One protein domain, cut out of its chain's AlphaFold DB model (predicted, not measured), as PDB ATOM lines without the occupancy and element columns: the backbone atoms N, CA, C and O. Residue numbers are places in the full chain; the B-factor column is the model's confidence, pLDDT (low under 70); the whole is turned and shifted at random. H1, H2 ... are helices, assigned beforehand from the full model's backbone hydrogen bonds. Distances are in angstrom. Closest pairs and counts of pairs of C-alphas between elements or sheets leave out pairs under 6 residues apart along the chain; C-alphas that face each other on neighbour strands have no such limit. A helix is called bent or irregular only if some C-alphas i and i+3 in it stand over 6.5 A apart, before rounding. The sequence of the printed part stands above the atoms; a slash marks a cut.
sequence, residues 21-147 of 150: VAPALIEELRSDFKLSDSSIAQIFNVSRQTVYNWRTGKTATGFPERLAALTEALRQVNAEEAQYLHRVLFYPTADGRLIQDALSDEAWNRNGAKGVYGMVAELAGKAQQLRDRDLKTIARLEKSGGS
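Overview. This is residues 21 to 147 of the 150 residues of an uncharacterized protein of Pseudomonas monteilii SB3101 (UniProt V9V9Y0). One very long helix, H7, runs past a compact body of six shorter helices, and its last part, residues 132 to 147, sticks out as a free arm. In the body H4 lies side by side with the part of H7 just after a sharp kink, H1 packs on the other side of H4, H5 crosses H7 farther along, and H2, H3 and H6 fill in beside them. The printed part has 127 residues with seven named helices, H1 to H7 in order, and no named strand; its class is all helix. It is only just compact, close to loose, with a radius of gyration of the C-alphas of 16.6 A, and it is elongated, spanning 60 by 31 by 22 A.

Along the chain. Find C-alpha 105 at (310.414, 261.751, 194.122); from there H7, residues 105 to 147, runs to C-alpha 147 at (277.155, 264.443, 239.920), 56.7 A away. It has a kink of 102 degrees near residue 112 and is irregular, with C-alphas 110 and 113 9.8 A apart. Go back to C-alpha 21 at (308.821, 281.787, 197.048), where H1, residues 21 to 31, begins; it is 15.5 A long. Next come H2, residues 37 to 43, H3, residues 48 to 55, and H4, residues 64 to 75, 16.6 A long. H5, residues 79 to 88, is 14.7 A long and irregular, with C-alphas 83 and 86 7.2 A apart; H6 is residues 99 to 103.

Arrangement. Start at H7, where residues 108 to 121 alone touch H4, closest at the C-alphas of Ala 73 and Tyr 117, 5.2 A, at a shallow tilt of 28 degrees, the same way. Residues 123 to 131 alone touch H5, about perpendicular at 76 degrees, closest at the C-alphas of Tyr 84 and Ala 127, 5.2 A. Residues 107 to 120 alone touch H6, closest at the C-alphas of Ala 102 and Val 116, 5.6 A. H4 touches H1, closest at the C-alphas of Ala 22 and Pro 64, 6.4 A, at a shallow tilt of 32 degrees, only just short of steep, the same way. H1 touches H3 at a steep tilt of 63 degrees, opposite ways, closest at the C-alphas of Pro 23 and Arg 55, 4.1 A. H2 touches H3, closest at the C-alphas of Ala 41 and Arg 48, 5.2 A, and H6, closest at those of Ile 43 and Gln 100, 5.3 A. H1 and H7 are apart. Each O i to N i+4 pair is within hydrogen-bond range in H1, H2, H3, H4 and H6, against 35 of 39 in H7 and 2 of 6 in H5, where 4 of 7 O i to N i+3 pairs are.

Size, cuts and confidence. Look for the two C-alphas farthest apart, those of Lys 58 and Ser 147, 60.3 A. The printed part has no cut and no long link. Mean pLDDT of the printed part is 92.7; residues 145 to 147 are under 70.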
ATOM      1  N   VAL A  21     309.998 281.851 196.159       86.44
ATOM      2  CA  VAL A  21     308.821 281.787 197.048       86.44
ATOM      3  C   VAL A  21     309.040 280.914 198.285       86.44
ATOM      4  O   VAL A  21     308.260 280.994 199.236       86.44
ATOM      5  N   ALA A  22     310.108 280.110 198.323       91.38
ATOM      6  CA  ALA A  22     310.353 279.179 199.421       91.38
ATOM      7  C   ALA A  22     310.454 279.856 200.803       91.38
ATOM      8  O   ALA A  22     309.818 279.355 201.733       91.38
ATOM      9  N   PRO A  23     311.156 280.997 200.987       95.25
ATOM     10  CA  PRO A  23     311.181 281.690 202.274       95.25
ATOM     11  C   PRO A  23     309.788 282.037 202.808       95.25
ATOM     12  O   PRO A  23     309.509 281.812 203.986       95.25
ATOM     13  N   ALA A  24     308.908 282.539 201.937       95.06
ATOM     14  CA  ALA A  24     307.552 282.937 202.301       95.06
ATOM     15  C   ALA A  24     306.686 281.724 202.660       95.06
ATOM     16  O   ALA A  24     306.025 281.727 203.694       95.06
ATOM     17  N   LEU A  25     306.751 280.656 201.858       96.25
ATOM     18  CA  LEU A  25     306.006 279.425 202.126       96.25
ATOM     19  C   LEU A  25     306.466 278.743 203.423       96.25
ATOM     20  O   LEU A  25     305.636 278.258 204.185       96.25
ATOM     21  N   ILE A  26     307.772 278.729 203.712       96.44
ATOM     22  CA  ILE A  26     308.285 278.190 204.980       96.44
ATOM     23  C   ILE A  26     307.829 279.050 206.164       96.44
ATOM     24  O   ILE A  26     307.507 278.499 207.218       96.44
ATOM     25  N   GLU A  27     307.800 280.377 206.021       96.25
ATOM     26  CA  GLU A  27     307.290 281.245 207.084       96.25
ATOM     27  C   GLU A  27     305.800 281.003 207.336       96.25
ATOM     28  O   GLU A  27     305.410 280.868 208.490       96.25
ATOM     29  N   GLU A  28     304.998 280.815 206.291       95.19
ATOM     30  CA  GLU A  28     303.578 280.475 206.416       95.19
ATOM     31  C   GLU A  28     303.360 279.129 207.130       95.19
ATOM     32  O   GLU A  28     302.573 279.032 208.076       95.19
ATOM     33  N   LEU A  29     304.124 278.090 206.764       94.69
ATOM     34  CA  LEU A  29     304.116 276.799 207.470       94.69
ATOM     35  C   LEU A  29     304.393 276.956 208.973       94.69
ATOM     36  O   LEU A  29     303.811 276.244 209.799       94.69
ATOM     37  N   ARG A  30     305.251 277.907 209.347       94.94
ATOM     38  CA  ARG A  30     305.571 278.199 210.746       94.94
ATOM     39  C   ARG A  30     304.498 279.028 211.439       94.94
ATOM     40  O   ARG A  30     304.117 278.697 212.564       94.94
ATOM     41  N   SER A  31     304.061 280.124 210.829       93.25
ATOM     42  CA  SER A  31     303.174 281.095 211.465       93.25
ATOM     43  C   SER A  31     301.749 280.576 211.551       93.25
ATOM     44  O   SER A  31     301.145 280.647 212.624       93.25
ATOM     45  N   ASP A  32     301.245 279.994 210.471       91.00
ATOM     46  CA  ASP A  32     299.816 279.741 210.307       91.00
ATOM     47  C   ASP A  32     299.494 278.306 210.714       91.00
ATOM     48  O   ASP A  32     298.568 278.062 211.489       91.00
ATOM     49  N   PHE A  33     300.358 277.365 210.326       90.44
ATOM     50  CA  PHE A  33     300.204 275.939 210.630       90.44
ATOM     51  C   PHE A  33     301.002 275.472 211.857       90.44
ATOM     52  O   PHE A  33     300.962 274.295 212.220       90.44
ATOM     53  N   LYS A  34     301.711 276.392 212.530       91.25
ATOM     54  CA  LYS A  34     302.493 276.146 213.761       91.25
ATOM     55  C   LYS A  34     303.541 275.037 213.623       91.25
ATOM     56  O   LYS A  34     303.906 274.397 214.614       91.25
ATOM     57  N   LEU A  35     304.060 274.809 212.417       92.75
ATOM     58  CA  LEU A  35     305.093 273.805 212.184       92.75
ATOM     59  C   LEU A  35     306.463 274.356 212.572       92.75
ATOM     60  O   LEU A  35     306.893 275.410 212.113       92.75
ATOM     61  N   SER A  36     307.182 273.632 213.427       93.75
ATOM     62  CA  SER A  36     308.565 273.989 213.753       93.75
ATOM     63  C   SER A  36     309.506 273.677 212.583       93.75
ATOM     64  O   SER A  36     309.211 272.793 211.780       93.75
ATOM     65  N   ASP A  37     310.692 274.301 212.535       95.88
ATOM     66  CA  ASP A  37     311.725 273.924 211.548       95.88
ATOM     67  C   ASP A  37     312.049 272.423 211.604       95.88
ATOM     68  O   ASP A  37     312.342 271.820 210.580       95.88
ATOM     69  N   SER A  38     311.986 271.811 212.793       95.69
ATOM     70  CA  SER A  38     312.193 270.369 212.965       95.69
ATOM     71  C   SER A  38     311.059 269.549 212.349       95.69
ATOM     72  O   SER A  38     311.315 268.528 211.720       95.69
ATOM     73  N   SER A  39     309.813 270.002 212.497       95.00
ATOM     74  CA  SER A  39     308.641 269.352 211.904       95.00
ATOM     75  C   SER A  39     308.691 269.441 210.380       95.00
ATOM     76  O   SER A  39     308.521 268.434 209.704       95.00
ATOM     77  N   ILE A  40     309.000 270.622 209.840       96.44
ATOM     78  CA  ILE A  40     309.170 270.836 208.398       96.44
ATOM     79  C   ILE A  40     310.328 269.977 207.872       96.44
ATOM     80  O   ILE A  40     310.182 269.292 206.864       96.44
ATOM     81  N   ALA A  41     311.452 269.933 208.590       96.75
ATOM     82  CA  ALA A  41     312.595 269.099 208.227       96.75
ATOM     83  C   ALA A  41     312.220 267.612 208.160       96.75
ATOM     84  O   ALA A  41     312.591 266.925 207.213       96.75
ATOM     85  N   GLN A  42     311.424 267.134 209.117       95.56
ATOM     86  CA  GLN A  42     310.924 265.765 209.128       95.56
ATOM     87  C   GLN A  42     309.947 265.486 207.975       95.56
ATOM     88  O   GLN A  42     309.983 264.389 207.427       95.56
ATOM     89  N   ILE A  43     309.093 266.444 207.597       95.88
ATOM     90  CA  ILE A  43     308.148 266.313 206.471       95.88
ATOM     91  C   ILE A  43     308.892 266.159 205.138       95.88
ATOM     92  O   ILE A  43     308.533 265.306 204.333       95.88
ATOM     93  N   PHE A  44     309.944 266.949 204.922       95.81
ATOM     94  CA  PHE A  44     310.731 266.921 203.683       95.81
ATOM     95  C   PHE A  44     311.948 265.987 203.741       95.81
ATOM     96  O   PHE A  44     312.723 265.936 202.794       95.81
ATOM     97  N   ASN A  45     312.126 265.250 204.842       94.62
ATOM     98  CA  ASN A  45     313.272 264.370 205.083       94.62
ATOM     99  C   ASN A  45     314.639 265.059 204.863       94.62
ATOM    100  O   ASN A  45     315.552 264.513 204.242       94.62
ATOM    101  N   VAL A  46     314.781 266.280 205.380       96.19
ATOM    102  CA  VAL A  46     316.021 267.072 205.338       96.19
ATOM    103  C   VAL A  46     316.492 267.426 206.747       96.19
ATOM    104  O   VAL A  46     315.827 267.149 207.743       96.19
ATOM    105  N   SER A  47     317.653 268.072 206.864       97.75
ATOM    106  CA  SER A  47     318.112 268.584 208.156       97.75
ATOM    107  C   SER A  47     317.362 269.862 208.563       97.75
ATOM    108  O   SER A  47     316.970 270.670 207.720       97.75
ATOM    109  N   ARG A  48     317.253 270.124 209.873       97.88
ATOM    110  CA  ARG A  48     316.736 271.408 210.393       97.88
ATOM    111  C   ARG A  48     317.523 272.613 209.858       97.88
ATOM    112  O   ARG A  48     316.940 273.661 209.591       97.88
ATOM    113  N   GLN A  49     318.839 272.465 209.689       97.94
ATOM    114  CA  GLN A  49     319.693 273.520 209.138       97.94
ATOM    115  C   GLN A  49     319.343 273.824 207.676       97.94
ATOM    116  O   GLN A  49     319.372 274.983 207.271       97.94
ATOM    117  N   THR A  50     318.972 272.802 206.903       97.62
ATOM    118  CA  THR A  50     318.507 272.949 205.519       97.62
ATOM    119  C   THR A  50     317.244 273.811 205.467       97.62
ATOM    120  O   THR A  50     317.215 274.794 204.735       97.62
ATOM    121  N   VAL A  51     316.255 273.536 206.325       97.62
ATOM    122  CA  VAL A  51     315.026 274.348 206.423       97.62
ATOM    123  C   VAL A  51     315.326 275.791 206.830       97.62
ATOM    124  O   VAL A  51     314.780 276.728 206.251       97.62
ATOM    125  N   TYR A  52     316.232 276.000 207.790       96.62
ATOM    126  CA  TYR A  52     316.676 277.348 208.152       96.62
ATOM    127  C   TYR A  52     317.299 278.088 206.955       96.62
ATOM    128  O   TYR A  52     317.036 279.277 206.759       96.62
ATOM    129  N   ASN A  53     318.118 277.406 206.150       96.38
ATOM    130  CA  ASN A  53     318.740 277.998 204.968       96.38
ATOM    131  C   ASN A  53     317.699 278.349 203.896       96.38
ATOM    132  O   ASN A  53     317.784 279.443 203.344       96.38
ATOM    133  N   TRP A  54     316.689 277.504 203.667       96.19
ATOM    134  CA  TRP A  54     315.556 277.828 202.788       96.19
ATOM    135  C   TRP A  54     314.799 279.059 203.274       96.19
ATOM    136  O   TRP A  54     314.611 280.009 202.525       96.19
ATOM    137  N   ARG A  55     314.448 279.099 204.564       94.75
ATOM    138  CA  ARG A  55     313.719 280.227 205.166       94.75
ATOM    139  C   ARG A  55     314.480 281.549 205.081       94.75
ATOM    140  O   ARG A  55     313.877 282.610 205.016       94.75
ATOM    141  N   THR A  56     315.809 281.493 205.127       94.12
ATOM    142  CA  THR A  56     316.676 282.677 205.026       94.12
ATOM    143  C   THR A  56     317.146 282.964 203.598       94.12
ATOM    144  O   THR A  56     317.982 283.844 203.413       94.12
ATOM    145  N   GLY A  57     316.638 282.230 202.599       92.75
ATOM    146  CA  GLY A  57     316.991 282.401 201.185       92.75
ATOM    147  C   GLY A  57     318.443 282.052 200.848       92.75
ATOM    148  O   GLY A  57     318.946 282.442 199.802       92.75
ATOM    149  N   LYS A  58     319.154 281.340 201.730       93.31
ATOM    150  CA  LYS A  58     320.564 280.965 201.520       93.31
ATOM    151  C   LYS A  58     320.727 279.833 200.514       93.31
ATOM    152  O   LYS A  58     321.778 279.725 199.889       93.31
ATOM    153  N   THR A  59     319.733 278.959 200.415       92.75
ATOM    154  CA  THR A  59     319.722 277.818 199.498       92.75
ATOM    155  C   THR A  59     318.335 277.651 198.897       92.75
ATOM    156  O   THR A  59     317.338 277.904 199.572       92.75
ATOM    157  N   ALA A  60     318.292 277.156 197.664       89.88
ATOM    158  CA  ALA A  60     317.087 276.654 197.019       89.88
ATOM    159  C   ALA A  60     316.593 275.354 197.685       89.88
ATOM    160  O   ALA A  60     317.376 274.623 198.308       89.88
ATOM    161  N   THR A  61     315.299 275.076 197.555       91.06
ATOM    162  CA  THR A  61     314.667 273.833 198.019       91.06
ATOM    163  C   THR A  61     314.985 272.657 197.108       91.06
ATOM    164  O   THR A  61     315.182 271.551 197.603       91.06
ATOM    165  N   GLY A  62     315.091 272.900 195.799       90.50
ATOM    166  CA  GLY A  62     315.196 271.862 194.776       90.50
ATOM    167  C   GLY A  62     313.865 271.170 194.465       90.50
ATOM    168  O   GLY A  62     313.856 270.243 193.660       90.50
ATOM    169  N   PHE A  63     312.770 271.583 195.112       92.12
ATOM    170  CA  PHE A  63     311.409 271.067 194.911       92.12
ATOM    171  C   PHE A  63     310.338 272.098 195.333       92.12
ATOM    172  O   PHE A  63     309.449 271.791 196.144       92.12
ATOM    173  N   PRO A  64     310.407 273.348 194.836       93.12
ATOM    174  CA  PRO A  64     309.511 274.425 195.258       93.12
ATOM    175  C   PRO A  64     308.031 274.073 195.034       93.12
ATOM    176  O   PRO A  64     307.175 274.415 195.851       93.12
ATOM    177  N   GLU A  65     307.725 273.292 193.999       94.31
ATOM    178  CA  GLU A  65     306.391 272.788 193.687       94.31
ATOM    179  C   GLU A  65     305.807 271.881 194.782       94.31
ATOM    180  O   GLU A  65     304.608 271.939 195.060       94.31
ATOM    181  N   ARG A  66     306.638 271.080 195.462       96.12
ATOM    182  CA  ARG A  66     306.189 270.197 196.554       96.12
ATOM    183  C   ARG A  66     305.881 270.991 197.808       96.12
ATOM    184  O   ARG A  66     304.910 270.700 198.504       96.12
ATOM    185  N   LEU A  67     306.707 272.003 198.074       95.94
ATOM    186  CA  LEU A  67     306.485 272.941 199.161       95.94
ATOM    187  C   LEU A  67     305.174 273.707 198.952       95.94
ATOM    188  O   LEU A  67     304.341 273.736 199.853       95.94
ATOM    189  N   ALA A  68     304.954 274.240 197.748       95.75
ATOM    190  CA  ALA A  68     303.713 274.921 197.396       95.75
ATOM    191  C   ALA A  68     302.494 273.994 197.489       95.75
ATOM    192  O   ALA A  68     301.484 274.379 198.076       95.75
ATOM    193  N   ALA A  69     302.593 272.761 196.979       96.81
ATOM    194  CA  ALA A  69     301.507 271.789 197.064       96.81
ATOM    195  C   ALA A  69     301.147 271.457 198.517       96.81
ATOM    196  O   ALA A  69     299.966 271.415 198.848       96.81
ATOM    197  N   LEU A  70     302.131 271.262 199.401       96.56
ATOM    198  CA  LEU A  70     301.863 271.028 200.820       96.56
ATOM    199  C   LEU A  70     301.165 272.227 201.466       96.56
ATOM    200  O   LEU A  70     300.146 272.045 202.128       96.56
ATOM    201  N   THR A  71     301.693 273.438 201.280       96.06
ATOM    202  CA  THR A  71     301.110 274.648 201.873       96.06
ATOM    203  C   THR A  71     299.677 274.855 201.387       96.06
ATOM    204  O   THR A  71     298.777 275.060 202.198       96.06
ATOM    205  N   GLU A  72     299.430 274.701 200.087       96.44
ATOM    206  CA  GLU A  72     298.088 274.821 199.512       96.44
ATOM    207  C   GLU A  72     297.129 273.741 200.027       96.44
ATOM    208  O   GLU A  72     295.965 274.020 200.307       96.44
ATOM    209  N   ALA A  73     297.611 272.510 200.215       96.06
ATOM    210  CA  ALA A  73     296.818 271.443 200.814       96.06
ATOM    211  C   ALA A  73     296.377 271.801 202.241       96.06
ATOM    212  O   ALA A  73     295.234 271.566 202.625       96.06
ATOM    213  N   LEU A  74     297.292 272.369 203.032       95.06
ATOM    214  CA  LEU A  74     297.033 272.732 204.423       95.06
ATOM    215  C   LEU A  74     296.074 273.924 204.532       95.06
ATOM    216  O   LEU A  74     295.236 273.925 205.430       95.06
ATOM    217  N   ARG A  75     296.120 274.889 203.601       94.56
ATOM    218  CA  ARG A  75     295.154 276.008 203.531       94.56
ATOM    219  C   ARG A  75     293.708 275.549 203.357       94.56
ATOM    220  O   ARG A  75     292.792 276.245 203.783       94.56
ATOM    221  N   GLN A  76     293.503 274.396 202.726       94.31
ATOM    222  CA  GLN A  76     292.171 273.831 202.506       94.31
ATOM    223  C   GLN A  76     291.610 273.127 203.750       94.31
ATOM    224  O   GLN A  76     290.422 272.806 203.789       94.31
ATOM    225  N   VAL A  77     292.434 272.893 204.777       93.12
ATOM    226  CA  VAL A  77     291.982 272.329 206.052       93.12
ATOM    227  C   VAL A  77     291.260 273.412 206.847       93.12
ATOM    228  O   VAL A  77     291.744 274.536 206.973       93.12
ATOM    229  N   ASN A  78     290.096 273.088 207.409       89.69
ATOM    230  CA  ASN A  78     289.356 274.072 208.192       89.69
ATOM    231  C   ASN A  78     290.092 274.436 209.495       89.69
ATOM    232  O   ASN A  78     290.904 273.674 210.026       89.69
ATOM    233  N   ALA A  79     289.789 275.619 210.033       86.75
ATOM    234  CA  ALA A  79     290.515 276.176 211.174       86.75
ATOM    235  C   ALA A  79     290.432 275.314 212.450       86.75
ATOM    236  O   ALA A  79     291.352 275.335 213.267       86.75
ATOM    237  N   GLU A  80     289.349 274.556 212.632       87.88
ATOM    238  CA  GLU A  80     289.165 273.705 213.812       87.88
ATOM    239  C   GLU A  80     290.042 272.451 213.746       87.88
ATOM    240  O   GLU A  80     290.683 272.079 214.729       87.88
ATOM    241  N   GLU A  81     290.118 271.815 212.579       88.12
ATOM    242  CA  GLU A  81     290.998 270.674 212.313       88.12
ATOM    243  C   GLU A  81     292.468 271.089 212.280       88.12
ATOM    244  O   GLU A  81     293.330 270.331 212.737       88.12
ATOM    245  N   ALA A  82     292.763 272.311 211.823       85.06
ATOM    246  CA  ALA A  82     294.117 272.850 211.765       85.06
ATOM    247  C   ALA A  82     294.828 272.809 213.129       85.06
ATOM    248  O   ALA A  82     296.019 272.502 213.212       85.06
ATOM    249  N   GLN A  83     294.087 273.005 214.224       86.19
ATOM    250  CA  GLN A  83     294.616 272.911 215.589       86.19
ATOM    251  C   GLN A  83     295.116 271.505 215.949       86.19
ATOM    252  O   GLN A  83     296.004 271.355 216.790       86.19
ATOM    253  N   TYR A  84     294.581 270.472 215.299       89.81
ATOM    254  CA  TYR A  84     294.935 269.072 215.516       89.81
ATOM    255  C   TYR A  84     295.943 268.546 214.485       89.81
ATOM    256  O   TYR A  84     296.513 267.477 214.714       89.81
ATOM    257  N   LEU A  85     296.231 269.288 213.404       88.00
ATOM    258  CA  LEU A  85     297.142 268.858 212.334       88.00
ATOM    259  C   LEU A  85     298.516 268.445 212.861       88.00
ATOM    260  O   LEU A  85     298.997 267.368 212.524       88.00
ATOM    261  N   HIS A  86     299.124 269.225 213.759       85.44
ATOM    262  CA  HIS A  86     300.435 268.892 214.332       85.44
ATOM    263  C   HIS A  86     300.473 267.519 215.030       85.44
ATOM    264  O   HIS A  86     301.536 266.905 215.116       85.44
ATOM    265  N   ARG A  87     299.326 267.022 215.518       88.31
ATOM    266  CA  ARG A  87     299.213 265.710 216.176       88.31
ATOM    267  C   ARG A  87     299.138 264.572 215.172       88.31
ATOM    268  O   ARG A  87     299.552 263.470 215.512       88.31
ATOM    269  N   VAL A  88     298.600 264.825 213.978       92.06
ATOM    270  CA  VAL A  88     298.297 263.790 212.980       92.06
ATOM    271  C   VAL A  88     299.201 263.836 211.751       92.06
ATOM    272  O   VAL A  88     299.247 262.852 211.030       92.06
ATOM    273  N   LEU A  89     299.961 264.912 211.519       88.81
ATOM    274  CA  LEU A  89     300.814 265.086 210.331       88.81
ATOM    275  C   LEU A  89     301.834 263.958 210.107       88.81
ATOM    276  O   LEU A  89     302.265 263.728 208.981       88.81
ATOM    277  N   PHE A  90     302.196 263.245 211.173       90.31
ATOM    278  CA  PHE A  90     303.118 262.107 211.139       90.31
ATOM    279  C   PHE A  90     302.426 260.761 211.378       90.31
ATOM    280  O   PHE A  90     303.094 259.764 211.641       90.31
ATOM    281  N   TYR A  91     301.093 260.717 211.338       92.56
ATOM    282  CA  TYR A  91     300.360 259.460 211.400       92.56
ATOM    283  C   TYR A  91     300.396 258.777 210.035       92.56
ATOM    284  O   TYR A  91     300.317 259.455 209.008       92.56
ATOM    285  N   PRO A  92     300.454 257.437 210.008       92.44
ATOM    286  CA  PRO A  92     300.252 256.713 208.773       92.44
ATOM    287  C   PRO A  92     298.815 256.900 208.282       92.44
ATOM    288  O   PRO A  92     297.837 256.918 209.050       92.44
ATOM    289  N   THR A  93     298.692 257.017 206.970       90.69
ATOM    290  CA  THR A  93     297.421 256.872 206.264       90.69
ATOM    291  C   THR A  93     296.894 255.444 206.372       90.69
ATOM    292  O   THR A  93     297.556 254.549 206.899       90.69
ATOM    293  N   ALA A  94     295.662 255.222 205.924       87.81
ATOM    294  CA  ALA A  94     295.007 253.921 205.946       87.81
ATOM    295  C   ALA A  94     295.796 252.853 205.171       87.81
ATOM    296  O   ALA A  94     295.737 251.680 205.530       87.81
ATOM    297  N   ASP A  95     296.560 253.260 204.153       88.31
ATOM    298  CA  ASP A  95     297.447 252.383 203.384       88.31
ATOM    299  C   ASP A  95     298.883 252.303 203.941       88.31
ATOM    300  O   ASP A  95     299.745 251.651 203.352       88.31
ATOM    301  N   GLY A  96     299.138 252.915 205.101       91.31
ATOM    302  CA  GLY A  96     300.409 252.849 205.818       91.31
ATOM    303  C   GLY A  96     301.420 253.936 205.450       91.31
ATOM    304  O   GLY A  96     302.465 254.001 206.097       91.31
ATOM    305  N   ARG A  97     301.131 254.804 204.473       92.25
ATOM    306  CA  ARG A  97     302.066 255.855 204.038       92.25
ATOM    307  C   ARG A  97     302.110 257.036 204.998       92.25
ATOM    308  O   ARG A  97     301.078 257.470 205.516       92.25
ATOM    309  N   LEU A  98     303.298 257.593 205.180       94.38
ATOM    310  CA  LEU A  98     303.538 258.849 205.878       94.38
ATOM    311  C   LEU A  98     303.578 260.025 204.891       94.38
ATOM    312  O   LEU A  98     303.642 259.857 203.673       94.38
ATOM    313  N   ILE A  99     303.579 261.252 205.417       94.31
ATOM    314  CA  ILE A  99     303.606 262.461 204.582       94.31
ATOM    315  C   ILE A  99     304.893 262.573 203.751       94.31
ATOM    316  O   ILE A  99     304.851 263.077 202.630       94.31
ATOM    317  N   GLN A 100     306.012 262.036 204.255       95.12
ATOM    318  CA  GLN A 100     307.268 261.964 203.505       95.12
ATOM    319  C   GLN A 100     307.110 261.127 202.235       95.12
ATOM    320  O   GLN A 100     307.659 261.480 201.195       95.12
ATOM    321  N   ASP A 101     306.330 260.047 202.302       94.12
ATOM    322  CA  ASP A 101     306.128 259.159 201.161       94.12
ATOM    323  C   ASP A 101     305.389 259.892 200.045       94.12
ATOM    324  O   ASP A 101     305.758 259.753 198.883       94.12
ATOM    325  N   ALA A 102     304.401 260.729 200.382       93.25
ATOM    326  CA  ALA A 102     303.667 261.543 199.412       93.25
ATOM    327  C   ALA A 102     304.528 262.643 198.761       93.25
ATOM    328  O   ALA A 102     304.256 263.032 197.626       93.25
ATOM    329  N   LEU A 103     305.563 263.118 199.460       94.94
ATOM    330  CA  LEU A 103     306.498 264.151 198.996       94.94
ATOM    331  C   LEU A 103     307.778 263.577 198.365       94.94
ATOM    332  O   LEU A 103     308.625 264.341 197.896       94.94
ATOM    333  N   SER A 104     307.933 262.252 198.345       94.88
ATOM    334  CA  SER A 104     309.064 261.569 197.715       94.88
ATOM    335  C   SER A 104     309.084 261.768 196.197       94.88
ATOM    336  O   SER A 104     308.041 261.973 195.575       94.88
ATOM    337  N   ASP A 105     310.263 261.645 195.581       94.31
ATOM    338  CA  ASP A 105     310.414 261.751 194.122       94.31
ATOM    339  C   ASP A 105     309.517 260.750 193.383       94.31
ATOM    340  O   ASP A 105     308.854 261.093 192.406       94.31
ATOM    341  N   GLU A 106     309.452 259.510 193.874       95.56
ATOM    342  CA  GLU A 106     308.652 258.454 193.258       95.56
ATOM    343  C   GLU A 106     307.151 258.774 193.310       95.56
ATOM    344  O   GLU A 106     306.443 258.649 192.308       95.56
ATOM    345  N   ALA A 107     306.642 259.194 194.472       94.50
ATOM    346  CA  ALA A 107     305.231 259.538 194.609       94.50
ATOM    347  C   ALA A 107     304.873 260.817 193.856       94.50
ATOM    348  O   ALA A 107     303.796 260.868 193.256       94.50
ATOM    349  N   TRP A 108     305.770 261.804 193.843       95.50
ATOM    350  CA  TRP A 108     305.592 263.040 193.094       95.50
ATOM    351  C   TRP A 108     305.503 262.773 191.592       95.50
ATOM    352  O   TRP A 108     304.545 263.195 190.955       95.50
ATOM    353  N   ASN A 109     306.417 261.975 191.035       95.75
ATOM    354  CA  ASN A 109     306.389 261.609 189.616       95.75
ATOM    355  C   ASN A 109     305.127 260.822 189.226       95.75
ATOM    356  O   ASN A 109     304.682 260.883 188.082       95.75
ATOM    357  N   ARG A 110     304.545 260.076 190.170       95.75
ATOM    358  CA  ARG A 110     303.351 259.253 189.939       95.75
ATOM    359  C   ARG A 110     302.038 260.023 190.092       95.75
ATOM    360  O   ARG A 110     301.116 259.787 189.321       95.75
ATOM    361  N   ASN A 111     301.929 260.890 191.097       95.31
ATOM    362  CA  ASN A 111     300.656 261.500 191.505       95.31
ATOM    363  C   ASN A 111     300.676 263.037 191.542       95.31
ATOM    364  O   ASN A 111     299.611 263.646 191.672       95.31
ATOM    365  N   GLY A 112     301.853 263.661 191.475       95.50
ATOM    366  CA  GLY A 112     302.052 265.105 191.603       95.50
ATOM    367  C   GLY A 112     301.378 265.705 192.839       95.50
ATOM    368  O   GLY A 112     301.174 265.039 193.861       95.50
ATOM    369  N   ALA A 113     300.948 266.962 192.711       96.31
ATOM    370  CA  ALA A 113     300.247 267.693 193.767       96.31
ATOM    371  C   ALA A 113     298.972 266.981 194.257       96.31
ATOM    372  O   ALA A 113     298.671 267.001 195.448       96.31
ATOM    373  N   LYS A 114     298.259 266.264 193.374       96.38
ATOM    374  CA  LYS A 114     297.048 265.511 193.743       96.38
ATOM    375  C   LYS A 114     297.329 264.444 194.806       96.38
ATOM    376  O   LYS A 114     296.482 264.209 195.665       96.38
ATOM    377  N   GLY A 115     298.508 263.819 194.770       94.88
ATOM    378  CA  GLY A 115     298.937 262.870 195.800       94.88
ATOM    379  C   GLY A 115     299.082 263.526 197.174       94.88
ATOM    380  O   GLY A 115     298.614 262.973 198.170       94.88
ATOM    381  N   VAL A 116     299.662 264.728 197.212       96.56
ATOM    382  CA  VAL A 116     299.818 265.529 198.436       96.56
ATOM    383  C   VAL A 116     298.456 265.986 198.962       96.56
ATOM    384  O   VAL A 116     298.175 265.820 200.147       96.56
ATOM    385  N   TYR A 117     297.571 266.472 198.087       96.50
ATOM    386  CA  TYR A 117     296.212 266.877 198.463       96.50
ATOM    387  C   TYR A 117     295.408 265.724 199.064       96.50
ATOM    388  O   TYR A 117     294.803 265.884 200.122       96.50
ATOM    389  N   GLY A 118     295.442 264.544 198.437       95.25
ATOM    390  CA  GLY A 118     294.762 263.357 198.959       95.25
ATOM    391  C   GLY A 118     295.292 262.925 200.329       95.25
ATOM    392  O   GLY A 118     294.504 262.631 201.226       95.25
ATOM    393  N   MET A 119     296.617 262.947 200.512       95.31
ATOM    394  CA  MET A 119     297.264 262.649 201.794       95.31
ATOM    395  C   MET A 119     296.801 263.615 202.893       95.31
ATOM    396  O   MET A 119     296.363 263.181 203.957       95.31
ATOM    397  N   VAL A 120     296.872 264.926 202.645       95.81
ATOM    398  CA  VAL A 120     296.492 265.942 203.640       95.81
ATOM    399  C   VAL A 120     294.998 265.881 203.954       95.81
ATOM    400  O   VAL A 120     294.637 265.990 205.122       95.81
ATOM    401  N   ALA A 121     294.139 265.619 202.966       95.38
ATOM    402  CA  ALA A 121     292.711 265.416 203.198       95.38
ATOM    403  C   ALA A 121     292.435 264.215 204.122       95.38
ATOM    404  O   ALA A 121     291.593 264.297 205.016       95.38
ATOM    405  N   GLU A 122     293.172 263.110 203.968       95.56
ATOM    406  CA  GLU A 122     293.037 261.975 204.884       95.56
ATOM    407  C   GLU A 122     293.499 262.331 206.306       95.56
ATOM    408  O   GLU A 122     292.837 261.991 207.291       95.56
ATOM    409  N   LEU A 123     294.620 263.047 206.428       95.19
ATOM    410  CA  LEU A 123     295.124 263.518 207.715       95.19
ATOM    411  C   LEU A 123     294.149 264.493 208.388       95.19
ATOM    412  O   LEU A 123     293.937 264.389 209.595       95.19
ATOM    413  N   ALA A 124     293.497 265.373 207.627       94.44
ATOM    414  CA  ALA A 124     292.431 266.240 208.124       94.44
ATOM    415  C   ALA A 124     291.245 265.421 208.664       94.44
ATOM    416  O   ALA A 124     290.772 265.673 209.772       94.44
ATOM    417  N   GLY A 125     290.853 264.342 207.980       94.81
ATOM    418  CA  GLY A 125     289.856 263.398 208.498       94.81
ATOM    419  C   GLY A 125     290.265 262.759 209.836       94.81
ATOM    420  O   GLY A 125     289.445 262.628 210.748       94.81
ATOM    421  N   LYS A 126     291.546 262.411 210.015       94.88
ATOM    422  CA  LYS A 126     292.066 261.925 211.312       94.88
ATOM    423  C   LYS A 126     292.071 263.031 212.374       94.88
ATOM    424  O   LYS A 126     291.756 262.757 213.533       94.88
ATOM    425  N   ALA A 127     292.401 264.266 211.998       94.62
ATOM    426  CA  ALA A 127     292.337 265.433 212.880       94.62
ATOM    427  C   ALA A 127     290.906 265.653 213.395       94.62
ATOM    428  O   ALA A 127     290.700 265.823 214.598       94.62
ATOM    429  N   GLN A 128     289.915 265.544 212.510       95.25
ATOM    430  CA  GLN A 128     288.498 265.633 212.847       95.25
ATOM    431  C   GLN A 128     288.079 264.535 213.837       95.25
ATOM    432  O   GLN A 128     287.479 264.825 214.872       95.25
ATOM    433  N   GLN A 129     288.458 263.277 213.583       94.25
ATOM    434  CA  GLN A 129     288.175 262.163 214.499       94.25
ATOM    435  C   GLN A 129     288.778 262.389 215.892       94.25
ATOM    436  O   GLN A 129     288.152 262.072 216.910       94.25
ATOM    437  N   LEU A 130     289.995 262.935 215.945       93.88
ATOM    438  CA  LEU A 130     290.691 263.244 217.187       93.88
ATOM    439  C   LEU A 130     289.976 264.350 217.971       93.88
ATOM    440  O   LEU A 130     289.726 264.180 219.166       93.88
ATOM    441  N   ARG A 131     289.576 265.426 217.288       93.88
ATOM    442  CA  ARG A 131     288.759 266.510 217.850       93.88
ATOM    443  C   ARG A 131     287.447 265.976 218.424       93.88
ATOM    444  O   ARG A 131     287.135 266.237 219.583       93.88
ATOM    445  N   ASP A 132     286.707 265.175 217.663       95.06
ATOM    446  CA  ASP A 132     285.418 264.626 218.101       95.06
ATOM    447  C   ASP A 132     285.556 263.717 219.326       95.06
ATOM    448  O   ASP A 132     284.698 263.703 220.215       95.06
ATOM    449  N   ARG A 133     286.641 262.941 219.391       94.38
ATOM    450  CA  ARG A 133     286.951 262.107 220.553       94.38
ATOM    451  C   ARG A 133     287.260 262.959 221.782       94.38
ATOM    452  O   ARG A 133     286.770 262.647 222.871       94.38
ATOM    453  N   ASP A 134     288.056 264.008 221.620       93.44
ATOM    454  CA  ASP A 134     288.447 264.888 222.718       93.44
ATOM    455  C   ASP A 134     287.213 265.666 223.239       93.44
ATOM    456  O   ASP A 134     286.961 265.658 224.445       93.44
ATOM    457  N   LEU A 135     286.333 266.167 222.359       93.19
ATOM    458  CA  LEU A 135     285.042 266.780 222.729       93.19
ATOM    459  C   LEU A 135     284.119 265.819 223.493       93.19
ATOM    460  O   LEU A 135     283.563 266.173 224.534       93.19
ATOM    461  N   LYS A 136     283.980 264.571 223.023       94.69
ATOM    462  CA  LYS A 136     283.208 263.536 223.738       94.69
ATOM    463  C   LYS A 136     283.786 263.246 225.120       94.69
ATOM    464  O   LYS A 136     283.036 262.924 226.041       94.69
ATOM    465  N   THR A 137     285.107 263.311 225.263       93.44
ATOM    466  CA  THR A 137     285.788 263.076 226.541       93.44
ATOM    467  C   THR A 137     285.520 264.218 227.515       93.44
ATOM    468  O   THR A 137     285.133 263.950 228.649       93.44
ATOM    469  N   ILE A 138     285.618 265.470 227.060       92.75
ATOM    470  CA  ILE A 138     285.300 266.663 227.860       92.75
ATOM    471  C   ILE A 138     283.850 266.609 228.359       92.75
ATOM    472  O   ILE A 138     283.619 266.662 229.565       92.75
ATOM    473  N   ALA A 139     282.887 266.362 227.466       93.56
ATOM    474  CA  ALA A 139     281.468 266.295 227.830       93.56
ATOM    475  C   ALA A 139     281.159 265.198 228.872       93.56
ATOM    476  O   ALA A 139     280.294 265.358 229.736       93.56
ATOM    477  N   ARG A 140     281.868 264.059 228.817       92.12
ATOM    478  CA  ARG A 140     281.741 262.993 229.827       92.12
ATOM    479  C   ARG A 140     282.287 263.429 231.182       92.12
ATOM    480  O   ARG A 140     281.645 263.151 232.193       92.12
ATOM    481  N   LEU A 141     283.441 264.098 231.200       91.25
ATOM    482  CA  LEU A 141     284.061 264.588 232.429       91.25
ATOM    483  C   LEU A 141     283.172 265.630 233.117       91.25
ATOM    484  O   LEU A 141     282.905 265.491 234.310       91.25
ATOM    485  N   GLU A 142     282.620 266.584 232.368       89.00
ATOM    486  CA  GLU A 142     281.682 267.595 232.882       89.00
ATOM    487  C   GLU A 142     280.430 266.959 233.501       89.00
ATOM    488  O   GLU A 142     280.049 267.289 234.627       89.00
ATOM    489  N   LYS A 143     279.834 265.969 232.821       83.88
ATOM    490  CA  LYS A 143     278.674 265.229 233.341       83.88
ATOM    491  C   LYS A 143     278.996 264.458 234.627       83.88
ATOM    492  O   LYS A 143     278.157 264.393 235.521       83.88
ATOM    493  N   SER A 144     280.189 263.868 234.727       75.12
ATOM    494  CA  SER A 144     280.615 263.127 235.924       75.12
ATOM    495  C   SER A 144     280.993 264.032 237.104       75.12
ATOM    496  O   SER A 144     280.709 263.682 238.246       75.12
ATOM    497  N   GLY A 145     281.567 265.213 236.846       62.91
ATOM    498  CA  GLY A 145     281.935 266.190 237.875       62.91
ATOM    499  C   GLY A 145     280.731 266.899 238.501       62.91
ATOM    500  O   GLY A 145     280.739 267.168 239.698       62.91
ATOM    501  N   GLY A 146     279.662 267.125 237.729       57.25
ATOM    502  CA  GLY A 146     278.406 267.690 238.238       57.25
ATOM    503  C   GLY A 146     277.595 266.744 239.134       57.25
ATOM    504  O   GLY A 146     276.718 267.201 239.857       57.25
ATOM    505  N   SER A 147     277.887 265.438 239.121       55.41
ATOM    506  CA  SER A 147     277.155 264.443 239.920       55.41
ATOM    507  C   SER A 147     277.749 264.198 241.315       55.41
ATOM    508  O   SER A 147     277.117 263.510 242.108       55.41
TER     509      SER A 147